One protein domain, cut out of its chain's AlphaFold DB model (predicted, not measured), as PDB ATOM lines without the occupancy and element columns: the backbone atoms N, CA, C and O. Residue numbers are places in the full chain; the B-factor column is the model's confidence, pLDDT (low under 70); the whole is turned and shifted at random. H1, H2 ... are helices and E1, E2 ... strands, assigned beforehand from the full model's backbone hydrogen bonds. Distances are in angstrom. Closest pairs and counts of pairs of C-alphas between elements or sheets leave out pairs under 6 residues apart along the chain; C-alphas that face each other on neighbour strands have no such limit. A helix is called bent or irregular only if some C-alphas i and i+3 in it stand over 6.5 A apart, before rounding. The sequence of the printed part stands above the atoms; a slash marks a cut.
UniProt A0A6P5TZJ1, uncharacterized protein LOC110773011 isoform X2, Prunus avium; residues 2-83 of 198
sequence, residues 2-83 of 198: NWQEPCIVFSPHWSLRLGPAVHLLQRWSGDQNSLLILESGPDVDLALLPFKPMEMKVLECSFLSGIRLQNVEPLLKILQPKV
ATOM      1  N   ASN A   2      27.611 -58.203  35.218       48.53
ATOM      2  CA  ASN A   2      27.810 -59.136  34.101       48.53
ATOM      3  C   ASN A   2      27.676 -58.335  32.804       48.53
ATOM      4  O   ASN A   2      26.567 -57.963  32.430       48.53
ATOM      5  N   TRP A   3      28.800 -58.015  32.173       56.31
ATOM      6  CA  TRP A   3      28.827 -57.349  30.873       56.31
ATOM      7  C   TRP A   3      28.518 -58.384  29.786       56.31
ATOM      8  O   TRP A   3      29.094 -59.471  29.801       56.31
ATOM      9  N   GLN A   4      27.590 -58.073  28.881       58.59
ATOM     10  CA  GLN A   4      27.354 -58.865  27.673       58.59
ATOM     11  C   GLN A   4      28.072 -58.185  26.507       58.59
ATOM     12  O   GLN A   4      27.853 -57.002  26.252       58.59
ATOM     13  N   GLU A   5      28.956 -58.918  25.835       69.69
ATOM     14  CA  GLU A   5      29.689 -58.450  24.658       69.69
ATOM     15  C   GLU A   5      28.913 -58.805  23.375       69.69
ATOM     16  O   GLU A   5      28.315 -59.885  23.316       69.69
ATOM     17  N   PRO A   6      28.904 -57.929  22.347       66.19
ATOM     18  CA  PRO A   6      29.640 -56.662  22.236       66.19
ATOM     19  C   PRO A   6      28.919 -55.470  22.898       66.19
ATOM     20  O   PRO A   6      27.698 -55.348  22.816       66.19
ATOM     21  N   CYS A   7      29.676 -54.553  23.512       78.00
ATOM     22  CA  CYS A   7      29.140 -53.336  24.134       78.00
ATOM     23  C   CYS A   7      29.903 -52.077  23.691       78.00
ATOM     24  O   CYS A   7      31.083 -52.140  23.353       78.00
ATOM     25  N   ILE A   8      29.218 -50.928  23.680       83.75
ATOM     26  CA  ILE A   8      29.810 -49.614  23.390       83.75
ATOM     27  C   ILE A   8      29.786 -48.806  24.682       83.75
ATOM     28  O   ILE A   8      28.731 -48.657  25.299       83.75
ATOM     29  N   VAL A   9      30.938 -48.266  25.077       81.25
ATOM     30  CA  VAL A   9      31.067 -47.460  26.293       81.25
ATOM     31  C   VAL A   9      31.578 -46.073  25.935       81.25
ATOM     32  O   VAL A   9      32.651 -45.915  25.361       81.25
ATOM     33  N   PHE A  10      30.798 -45.058  26.300       79.44
ATOM     34  CA  PHE A  10      31.189 -43.661  26.166       79.44
ATOM     35  C   PHE A  10      31.905 -43.212  27.439       79.44
ATOM     36  O   PHE A  10      31.334 -43.273  28.528       79.44
ATOM     37  N   SER A  11      33.145 -42.739  27.303       73.88
ATOM     38  CA  SER A  11      33.871 -42.096  28.399       73.88
ATOM     39  C   SER A  11      33.857 -40.576  28.211       73.88
ATOM     40  O   SER A  11      34.284 -40.099  27.161       73.88
ATOM     41  N   PRO A  12      33.414 -39.795  29.211       61.47
ATOM     42  CA  PRO A  12      33.309 -38.341  29.094       61.47
ATOM     43  C   PRO A  12      34.661 -37.611  29.168       61.47
ATOM     44  O   PRO A  12      34.699 -36.399  28.976       61.47
ATOM     45  N   HIS A  13      35.763 -38.308  29.475       62.69
ATOM     46  CA  HIS A  13      37.065 -37.680  29.703       62.69
ATOM     47  C   HIS A  13      38.066 -37.983  28.580       62.69
ATOM     48  O   HIS A  13      38.444 -39.134  28.369       62.69
ATOM     49  N   TRP A  14      38.516 -36.927  27.899       61.75
ATOM     50  CA  TRP A  14      39.358 -36.960  26.695       61.75
ATOM     51  C   TRP A  14      40.832 -37.292  26.958       61.75
ATOM     52  O   TRP A  14      41.522 -37.777  26.071       61.75
ATOM     53  N   SER A  15      41.338 -37.048  28.171       67.19
ATOM     54  CA  SER A  15      42.788 -37.072  28.412       67.19
ATOM     55  C   SER A  15      43.418 -38.463  28.498       67.19
ATOM     56  O   SER A  15      44.639 -38.542  28.588       67.19
ATOM     57  N   LEU A  16      42.617 -39.534  28.585       77.12
ATOM     58  CA  LEU A  16      43.047 -40.911  28.899       77.12
ATOM     59  C   LEU A  16      43.931 -41.062  30.156       77.12
ATOM     60  O   LEU A  16      44.439 -42.145  30.423       77.12
ATOM     61  N   ARG A  17      44.099 -39.997  30.949       77.25
ATOM     62  CA  ARG A  17      44.924 -39.963  32.166       77.25
ATOM     63  C   ARG A  17      44.099 -40.014  33.445       77.25
ATOM     64  O   ARG A  17      44.641 -40.265  34.512       77.25
ATOM     65  N   LEU A  18      42.800 -39.734  33.351       72.62
ATOM     66  CA  LEU A  18      41.904 -39.613  34.496       72.62
ATOM     67  C   LEU A  18      40.551 -40.260  34.195       72.62
ATOM     68  O   LEU A  18      40.069 -40.244  33.060       72.62
ATOM     69  N   GLY A  19      39.925 -40.783  35.247       78.00
ATOM     70  CA  GLY A  19      38.545 -41.251  35.218       78.00
ATOM     71  C   GLY A  19      38.339 -42.675  34.678       78.00
ATOM     72  O   GLY A  19      39.280 -43.470  34.585       78.00
ATOM     73  N   PRO A  20      37.082 -43.022  34.340       75.69
ATOM     74  CA  PRO A  20      36.697 -44.381  33.951       75.69
ATOM     75  C   PRO A  20      37.404 -44.906  32.693       75.69
ATOM     76  O   PRO A  20      37.647 -46.107  32.605       75.69
ATOM     77  N   ALA A  21      37.789 -44.026  31.756       81.94
ATOM     78  CA  ALA A  21      38.549 -44.401  30.556       81.94
ATOM     79  C   ALA A  21      39.824 -45.186  30.883       81.94
ATOM     80  O   ALA A  21      40.112 -46.168  30.209       81.94
ATOM     81  N   VAL A  22      40.558 -44.793  31.931       85.81
ATOM     82  CA  VAL A  22      41.809 -45.461  32.325       85.81
ATOM     83  C   VAL A  22      41.546 -46.918  32.702       85.81
ATOM     84  O   VAL A  22      42.243 -47.813  32.238       85.81
ATOM     85  N   HIS A  23      40.502 -47.160  33.497       84.69
ATOM     86  CA  HIS A  23      40.142 -48.498  33.965       84.69
ATOM     87  C   HIS A  23      39.644 -49.389  32.820       84.69
ATOM     88  O   HIS A  23      39.946 -50.580  32.780       84.69
ATOM     89  N   LEU A  24      38.899 -48.811  31.872       85.69
ATOM     90  CA  LEU A  24      38.456 -49.511  30.665       85.69
ATOM     91  C   LEU A  24      39.649 -49.878  29.776       85.69
ATOM     92  O   LEU A  24      39.753 -51.019  29.336       85.69
ATOM     93  N   LEU A  25      40.589 -48.950  29.579       87.62
ATOM     94  CA  LEU A  25      41.796 -49.186  28.786       87.62
ATOM     95  C   LEU A  25      42.721 -50.219  29.420       87.62
ATOM     96  O   LEU A  25      43.198 -51.092  28.711       87.62
ATOM     97  N   GLN A  26      42.925 -50.186  30.738       87.25
ATOM     98  CA  GLN A  26      43.699 -51.217  31.442       87.25
ATOM     99  C   GLN A  26      43.123 -52.623  31.253       87.25
ATOM    100  O   GLN A  26      43.863 -53.602  31.279       87.25
ATOM    101  N   ARG A  27      41.802 -52.731  31.083       86.12
ATOM    102  CA  ARG A  27      41.127 -54.014  30.891       86.12
ATOM    103  C   ARG A  27      41.142 -54.474  29.438       86.12
ATOM    104  O   ARG A  27      41.304 -55.663  29.188       86.12
ATOM    105  N   TRP A  28      40.907 -53.560  28.503       88.56
ATOM    106  CA  TRP A  28      40.658 -53.894  27.101       88.56
ATOM    107  C   TRP A  28      41.871 -53.695  26.189       88.56
ATOM    108  O   TRP A  28      41.834 -54.142  25.049       88.56
ATOM    109  N   SER A  29      42.964 -53.077  26.655       89.56
ATOM    110  CA  SER A  29      44.168 -52.852  25.838       89.56
ATOM    111  C   SER A  29      44.746 -54.137  25.240       89.56
ATOM    112  O   SER A  29      45.312 -54.097  24.151       89.56
ATOM    113  N   GLY A  30      44.592 -55.273  25.922       88.44
ATOM    114  CA  GLY A  30      45.047 -56.585  25.459       88.44
ATOM    115  C   GLY A  30      44.069 -57.342  24.553       88.44
ATOM    116  O   GLY A  30      44.365 -58.476  24.202       88.44
ATOM    117  N   ASP A  31      42.910 -56.778  24.198       87.44
ATOM    118  CA  ASP A  31      41.912 -57.457  23.362       87.44
ATOM    119  C   ASP A  31      41.907 -56.932  21.916       87.44
ATOM    120  O   ASP A  31      41.593 -55.772  21.653       87.44
ATOM    121  N   GLN A  32      42.184 -57.817  20.955       90.62
ATOM    122  CA  GLN A  32      42.213 -57.521  19.512       90.62
ATOM    123  C   GLN A  32      40.839 -57.203  18.909       90.62
ATOM    124  O   GLN A  32      40.757 -56.620  17.819       90.62
ATOM    125  N   ASN A  33      39.761 -57.607  19.586       86.00
ATOM    126  CA  ASN A  33      38.392 -57.326  19.155       86.00
ATOM    127  C   ASN A  33      37.889 -55.971  19.655       86.00
ATOM    128  O   ASN A  33      36.843 -55.499  19.208       86.00
ATOM    129  N   SER A  34      38.645 -55.329  20.544       89.31
ATOM    130  CA  SER A  34      38.318 -54.018  21.068       89.31
ATOM    131  C   SER A  34      38.812 -52.896  20.144       89.31
ATOM    132  O   SER A  34      39.876 -52.977  19.519       89.31
ATOM    133  N   LEU A  35      38.023 -51.821  20.070       89.75
ATOM    134  CA  LEU A  35      38.315 -50.616  19.293       89.75
ATOM    135  C   LEU A  35      38.197 -49.382  20.192       89.75
ATOM    136  O   LEU A  35      37.132 -49.109  20.745       89.75
ATOM    137  N   LEU A  36      39.277 -48.616  20.281       88.38
ATOM    138  CA  LEU A  36      39.312 -47.307  20.916       88.38
ATOM    139  C   LEU A  36      39.153 -46.219  19.858       88.38
ATOM    140  O   LEU A  36      39.913 -46.179  18.897       88.38
ATOM    141  N   ILE A  37      38.189 -45.322  20.053       86.38
ATOM    142  CA  ILE A  37      37.974 -44.160  19.186       86.38
ATOM    143  C   ILE A  37      38.323 -42.901  19.976       86.38
ATOM    144  O   ILE A  37      37.780 -42.692  21.062       86.38
ATOM    145  N   LEU A  38      39.220 -42.074  19.440       82.62
ATOM    146  CA  LEU A  38      39.730 -40.859  20.083       82.62
ATOM    147  C   LEU A  38      39.646 -39.666  19.139       82.62
ATOM    148  O   LEU A  38      39.626 -39.829  17.922       82.62
ATOM    149  N   GLU A  39      39.634 -38.461  19.701       79.25
ATOM    150  CA  GLU A  39      39.847 -37.253  18.911       79.25
ATOM    151  C   GLU A  39      41.325 -37.125  18.516       79.25
ATOM    152  O   GLU A  39      42.204 -37.275  19.366       79.25
ATOM    153  N   SER A  40      41.595 -36.839  17.240       73.94
ATOM    154  CA  SER A  40      42.948 -36.554  16.756       73.94
ATOM    155  C   SER A  40      43.502 -35.299  17.429       73.94
ATOM    156  O   SER A  40      42.902 -34.225  17.357       73.94
ATOM    157  N   GLY A  41      44.679 -35.420  18.038       73.00
ATOM    158  CA  GLY A  41      45.343 -34.326  18.738       73.00
ATOM    159  C   GLY A  41      46.851 -34.550  18.855       73.00
ATOM    160  O   GLY A  41      47.326 -35.663  18.642       73.00
ATOM    161  N   PRO A  42      47.623 -33.508  19.202       64.56
ATOM    162  CA  PRO A  42      49.086 -33.579  19.227       64.56
ATOM    163  C   PRO A  42      49.646 -34.548  20.283       64.56
ATOM    164  O   PRO A  42      50.771 -35.015  20.139       64.56
ATOM    165  N   ASP A  43      48.863 -34.885  21.313       78.31
ATOM    166  CA  ASP A  43      49.328 -35.649  22.479       78.31
ATOM    167  C   ASP A  43      48.778 -37.085  22.556       78.31
ATOM    168  O   ASP A  43      48.930 -37.742  23.590       78.31
ATOM    169  N   VAL A  44      48.121 -37.592  21.503       79.81
ATOM    170  CA  VAL A  44      47.480 -38.923  21.539       79.81
ATOM    171  C   VAL A  44      48.511 -40.024  21.800       79.81
ATOM    172  O   VAL A  44      48.319 -40.855  22.689       79.81
ATOM    173  N   ASP A  45      49.649 -39.978  21.109       83.31
ATOM    174  CA  ASP A  45      50.727 -40.951  21.294       83.31
ATOM    175  C   ASP A  45      51.265 -40.973  22.727       83.31
ATOM    176  O   ASP A  45      51.449 -42.048  23.304       83.31
ATOM    177  N   LEU A  46      51.482 -39.791  23.317       84.31
ATOM    178  CA  LEU A  46      51.955 -39.646  24.696       84.31
ATOM    179  C   LEU A  46      50.915 -40.151  25.700       84.31
ATOM    180  O   LEU A  46      51.271 -40.819  26.672       84.31
ATOM    181  N   ALA A  47      49.632 -39.876  25.453       84.00
ATOM    182  CA  ALA A  47      48.533 -40.340  26.294       84.00
ATOM    183  C   ALA A  47      48.382 -41.871  26.281       84.00
ATOM    184  O   ALA A  47      47.932 -42.444  27.273       84.00
ATOM    185  N   LEU A  48      48.785 -42.537  25.193       87.62
ATOM    186  CA  LEU A  48      48.705 -43.991  25.043       87.62
ATOM    187  C   LEU A  48      49.931 -44.749  25.571       87.62
ATOM    188  O   LEU A  48      49.836 -45.958  25.783       87.62
ATOM    189  N   LEU A  49      51.066 -44.077  25.813       88.38
ATOM    190  CA  LEU A  49      52.292 -44.711  26.325       88.38
ATOM    191  C   LEU A  49      52.073 -45.623  27.546       88.38
ATOM    192  O   LEU A  49      52.623 -46.726  27.533       88.38
ATOM    193  N   PRO A  50      51.263 -45.251  28.561       88.75
ATOM    194  CA  PRO A  50      51.058 -46.091  29.743       88.75
ATOM    195  C   PRO A  50      50.358 -47.427  29.459       88.75
ATOM    196  O   PRO A  50      50.382 -48.314  30.307       88.75
ATOM    197  N   PHE A  51      49.718 -47.568  28.296       88.62
ATOM    198  CA  PHE A  51      48.923 -48.741  27.933       88.62
ATOM    199  C   PHE A  51      49.603 -49.621  26.874       88.62
ATOM    200  O   PHE A  51      49.003 -50.596  26.426       88.62
ATOM    201  N   LYS A  52      50.833 -49.286  26.454       87.38
ATOM    202  CA  LYS A  52      51.620 -50.102  25.519       87.38
ATOM    203  C   LYS A  52      52.321 -51.262  26.262       87.38
ATOM    204  O   LYS A  52      52.797 -51.053  27.377       87.38
ATOM    205  N   PRO A  53      52.463 -52.452  25.642       87.44
ATOM    206  CA  PRO A  53      51.952 -52.824  24.320       87.44
ATOM    207  C   PRO A  53      50.429 -53.032  24.334       87.44
ATOM    208  O   PRO A  53      49.877 -53.552  25.297       87.44
ATOM    209  N   MET A  54      49.762 -52.618  23.255       86.62
ATOM    210  CA  MET A  54      48.306 -52.664  23.111       86.62
ATOM    211  C   MET A  54      47.947 -53.473  21.860       86.62
ATOM    212  O   MET A  54      48.466 -53.192  20.781       86.62
ATOM    213  N   GLU A  55      47.078 -54.469  22.017       90.75
ATOM    214  CA  GLU A  55      46.524 -55.280  20.923       90.75
ATOM    215  C   GLU A  55      45.207 -54.707  20.377       90.75
ATOM    216  O   GLU A  55      44.847 -54.935  19.221       90.75
ATOM    217  N   MET A  56      44.511 -53.927  21.204       92.00
ATOM    218  CA  MET A  56      43.343 -53.142  20.822       92.00
ATOM    219  C   MET A  56      43.667 -52.174  19.677       92.00
ATOM    220  O   MET A  56      44.718 -51.530  19.640       92.00
ATOM    221  N   LYS A  57      42.715 -52.018  18.753       90.88
ATOM    222  CA  LYS A  57      42.836 -51.065  17.644       90.88
ATOM    223  C   LYS A  57      42.513 -49.657  18.129       90.88
ATOM    224  O   LYS A  57      41.516 -49.462  18.817       90.88
ATOM    225  N   VAL A  58      43.307 -48.675  17.714       89.06
ATOM    226  CA  VAL A  58      43.055 -47.255  17.988       89.06
ATOM    227  C   VAL A  58      42.694 -46.550  16.686       89.06
ATOM    228  O   VAL A  58      43.413 -46.662  15.694       89.06
ATOM    229  N   LEU A  59      41.569 -45.842  16.687       86.75
ATOM    230  CA  LEU A  59      41.100 -45.003  15.595       86.75
ATOM    231  C   LEU A  59      41.043 -43.551  16.068       86.75
ATOM    232  O   LEU A  59      40.193 -43.176  16.874       86.75
ATOM    233  N   GLU A  60      41.929 -42.728  15.527       85.44
ATOM    234  CA  GLU A  60      41.897 -41.284  15.730       85.44
ATOM    235  C   GLU A  60      40.981 -40.620  14.700       85.44
ATOM    236  O   GLU A  60      41.036 -40.917  13.505       85.44
ATOM    237  N   CYS A  61      40.109 -39.735  15.169       78.69
ATOM    238  CA  CYS A  61      39.104 -39.059  14.363       78.69
ATOM    239  C   CYS A  61      39.139 -37.548  14.605       78.69
ATOM    240  O   CYS A  61      39.148 -37.079  15.739       78.69
ATOM    241  N   SER A  62      39.061 -36.761  13.535       72.75
ATOM    242  CA  SER A  62      38.907 -35.308  13.638       72.75
ATOM    243  C   SER A  62      37.436 -34.953  13.842       72.75
ATOM    244  O   SER A  62      36.693 -34.785  12.876       72.75
ATOM    245  N   PHE A  63      37.009 -34.825  15.098       64.94
ATOM    246  CA  PHE A  63      35.641 -34.409  15.436       64.94
ATOM    247  C   PHE A  63      35.445 -32.884  15.422       64.94
ATOM    248  O   PHE A  63      34.331 -32.411  15.649       64.94
ATOM    249  N   LEU A  64      36.503 -32.112  15.133       58.19
ATOM    250  CA  LEU A  64      36.488 -30.652  15.175       58.19
ATOM    251  C   LEU A  64      35.390 -30.050  14.284       58.19
ATOM    252  O   LEU A  64      35.546 -29.886  13.074       58.19
ATOM    253  N   SER A  65      34.328 -29.571  14.930       52.56
ATOM    254  CA  SER A  65      33.365 -28.606  14.388       52.56
ATOM    255  C   SER A  65      33.903 -27.163  14.459       52.56
ATOM    256  O   SER A  65      33.155 -26.228  14.745       52.56
ATOM    257  N   GLY A  66      35.218 -26.983  14.289       58.72
ATOM    258  CA  GLY A  66      35.930 -25.715  14.469       58.72
ATOM    259  C   GLY A  66      36.313 -25.033  13.153       58.72
ATOM    260  O   GLY A  66      36.331 -25.644  12.082       58.72
ATOM    261  N   ILE A  67      36.653 -23.746  13.226       59.19
ATOM    262  CA  ILE A  67      37.198 -23.000  12.085       59.19
ATOM    263  C   ILE A  67      38.616 -23.518  11.818       59.19
ATOM    264  O   ILE A  67      39.516 -23.335  12.633       59.19
ATOM    265  N   ARG A  68      38.821 -24.171  10.669       64.44
ATOM    266  CA  ARG A  68      40.157 -24.597  10.219       64.44
ATOM    267  C   ARG A  68      41.075 -23.385  10.041       64.44
ATOM    268  O   ARG A  68      40.607 -22.349   9.577       64.44
ATOM    269  N   LEU A  69      42.379 -23.542  10.291       65.69
ATOM    270  CA  LEU A  69      43.372 -22.461  10.159       65.69
ATOM    271  C   LEU A  69      43.323 -21.771   8.783       65.69
ATOM    272  O   LEU A  69      43.346 -20.549   8.696       65.69
ATOM    273  N   GLN A  70      43.120 -22.544   7.713       68.75
ATOM    274  CA  GLN A  70      42.957 -22.033   6.342       68.75
ATOM    275  C   GLN A  70      41.783 -21.044   6.165       68.75
ATOM    276  O   GLN A  70      41.747 -20.289   5.200       68.75
ATOM    277  N   ASN A  71      40.808 -21.063   7.078       70.69
ATOM    278  CA  ASN A  71      39.643 -20.184   7.068       70.69
ATOM    279  C   ASN A  71      39.820 -18.971   7.998       70.69
ATOM    280  O   ASN A  71      38.993 -18.062   7.954       70.69
ATOM    281  N   VAL A  72      40.883 -18.923   8.808       78.06
ATOM    282  CA  VAL A  72      41.154 -17.811   9.729       78.06
ATOM    283  C   VAL A  72      41.532 -16.552   8.954       78.06
ATOM    284  O   VAL A  72      40.936 -15.503   9.179       78.06
ATOM    285  N   GLU A  73      42.439 -16.648   7.977       78.38
ATOM    286  CA  GLU A  73      42.853 -15.486   7.175       78.38
ATOM    287  C   GLU A  73      41.689 -14.814   6.412       78.38
ATOM    288  O   GLU A  73      41.564 -13.586   6.490       78.38
ATOM    289  N   PRO A  74      40.801 -15.550   5.704       83.62
ATOM    290  CA  PRO A  74      39.587 -14.966   5.135       83.62
ATOM    291  C   PRO A  74      38.710 -14.255   6.171       83.62
ATOM    292  O   PRO A  74      38.205 -13.165   5.904       83.62
ATOM    293  N   LEU A  75      38.543 -14.839   7.361       76.56
ATOM    294  CA  LEU A  75      37.709 -14.260   8.414       76.56
ATOM    295  C   LEU A  75      38.316 -12.988   9.002       76.56
ATOM    296  O   LEU A  75      37.584 -12.025   9.213       76.56
ATOM    297  N   LEU A  76      39.634 -12.932   9.197       83.50
ATOM    298  CA  LEU A  76      40.314 -11.723   9.669       83.50
ATOM    299  C   LEU A  76      40.146 -10.559   8.684       83.50
ATOM    300  O   LEU A  76      39.900  -9.429   9.105       83.50
ATOM    301  N   LYS A  77      40.202 -10.837   7.375       85.38
ATOM    302  CA  LYS A  77      39.978  -9.826   6.327       85.38
ATOM    303  C   LYS A  77      38.546  -9.288   6.316       85.38
ATOM    304  O   LYS A  77      38.353  -8.100   6.072       85.38
ATOM    305  N   ILE A  78      37.559 -10.151   6.562       86.06
ATOM    306  CA  ILE A  78      36.136  -9.774   6.580       86.06
ATOM    307  C   ILE A  78      35.786  -9.023   7.865       86.06
ATOM    308  O   ILE A  78      35.127  -7.989   7.816       86.06
ATOM    309  N   LEU A  79      36.209  -9.549   9.013       82.38
ATOM    310  CA  LEU A  79      35.794  -9.055  10.325       82.38
ATOM    311  C   LEU A  79      36.599  -7.838  10.788       82.38
ATOM    312  O   LEU A  79      36.115  -7.099  11.639       82.38
ATOM    313  N   GLN A  80      37.811  -7.645  10.252       84.06
ATOM    314  CA  GLN A  80      38.738  -6.558  10.600       84.06
ATOM    315  C   GLN A  80      38.777  -6.249  12.110       84.06
ATOM    316  O   GLN A  80      38.553  -5.107  12.529       84.06
ATOM    317  N   PRO A  81      39.006  -7.264  12.961       82.50
ATOM    318  CA  PRO A  81      38.993  -7.070  14.401       82.50
ATOM    319  C   PRO A  81      40.136  -6.142  14.835       82.50
ATOM    320  O   PRO A  81      41.240  -6.194  14.298       82.50
ATOM    321  N   LYS A  82      39.888  -5.306  15.851       75.00
ATOM    322  CA  LYS A  82      40.902  -4.387  16.407       75.00
ATOM    323  C   LYS A  82      42.013  -5.109  17.175       75.00
ATOM    324  O   LYS A  82      43.108  -4.574  17.302       75.00
ATOM    325  N   VAL A  83      41.711  -6.287  17.717       69.88
ATOM    326  CA  VAL A  83      42.632  -7.129  18.483       69.88
ATOM    327  C   VAL A  83      42.356  -8.578  18.106       69.88
ATOM    328  O   VAL A  83      41.204  -9.010  18.124       69.88
TER     329      VAL A  83
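This is residues 2 to 83 of the 198 residues of the protein "uncharacterized protein LOC110773011 isoform X2" of Prunus avium (UniProt A0A6P5TZJ1). What would one see first? A small head holds two short parallel strands side by side, E1 and E2, with H2 in the connection from one to the other and H1 near H2; away from this head, at one end of the long axis, residues 68 to 74 and 76 to 83 stick out, taking in most of H3. At the head, residues 2 to 19 form a long stretch with no named element. What is it made of? The printed part has 82 residues with three named helices and two named strands in the order H1, E1, H2, E2, H3; the class is mixed, helices and strands, with under half of the residues in named elements. How spread out is it? It is only just extended, close to loose, with a radius of gyration of the C-alphas of 17.9 A and spans of 58 by 25 by 21 A.

Where are the strands? E1 is residues 35 to 39, 13.5 A long, from C-alpha 35 at (38.315, -50.616, 19.293). E2 is residues 57 to 61, 13.0 A long. Where are the helices? H1 is residues 20 to 28, 12.4 A long, from C-alpha 20 at (36.697, -44.381, 33.951), and H2 is residues 44 to 51, 11.8 A long. H3 is residues 69 to 79, 15.4 A long, ending at C-alpha 79 at (35.794, -9.055, 10.325). Are the helices even? H2 is irregular, with C-alphas 47 and 50 7.2 A apart, and H3 is only just irregular, with C-alphas 70 and 73 6.6 A apart.

How do the strands pair? E1 and E2 are parallel neighbours at 25 degrees, and C-alphas 35 and 57, which face each other, are 4.8 A apart. N 36 and O 57 at 2.8 A and N 59 and O 36 at 2.8 A are within hydrogen-bond range. What joins them? E1, H2 and E2 form a strand-helix-strand unit, two parallel neighbour strands with a helix between them along the chain, and its crossover is right-handed. Where are H1 and H3? H1 and H2 are close but not clearly touching, at a steep tilt of 61 degrees, the same way; their closest C-alphas, of Gln 26 and Phe 51, are 6.8 A apart. H3 is apart from H1, E1 and H2. What do the helix backbones show? Every O i to N i+4 pair is within hydrogen-bond range in H1, but 2 of 4 in H2 and 5 of 7 in H3.

How large is it? The two C-alphas farthest apart, of Asn 2 and Lys 82, are 59.0 A apart. Is it unbroken? The printed part has no cut, and no link between named elements is long. Where is confidence low? The mean pLDDT of the printed part is 78.4, and residues 2 to 6, 12 to 15, 42, 63 to 70 and 83 are under 70.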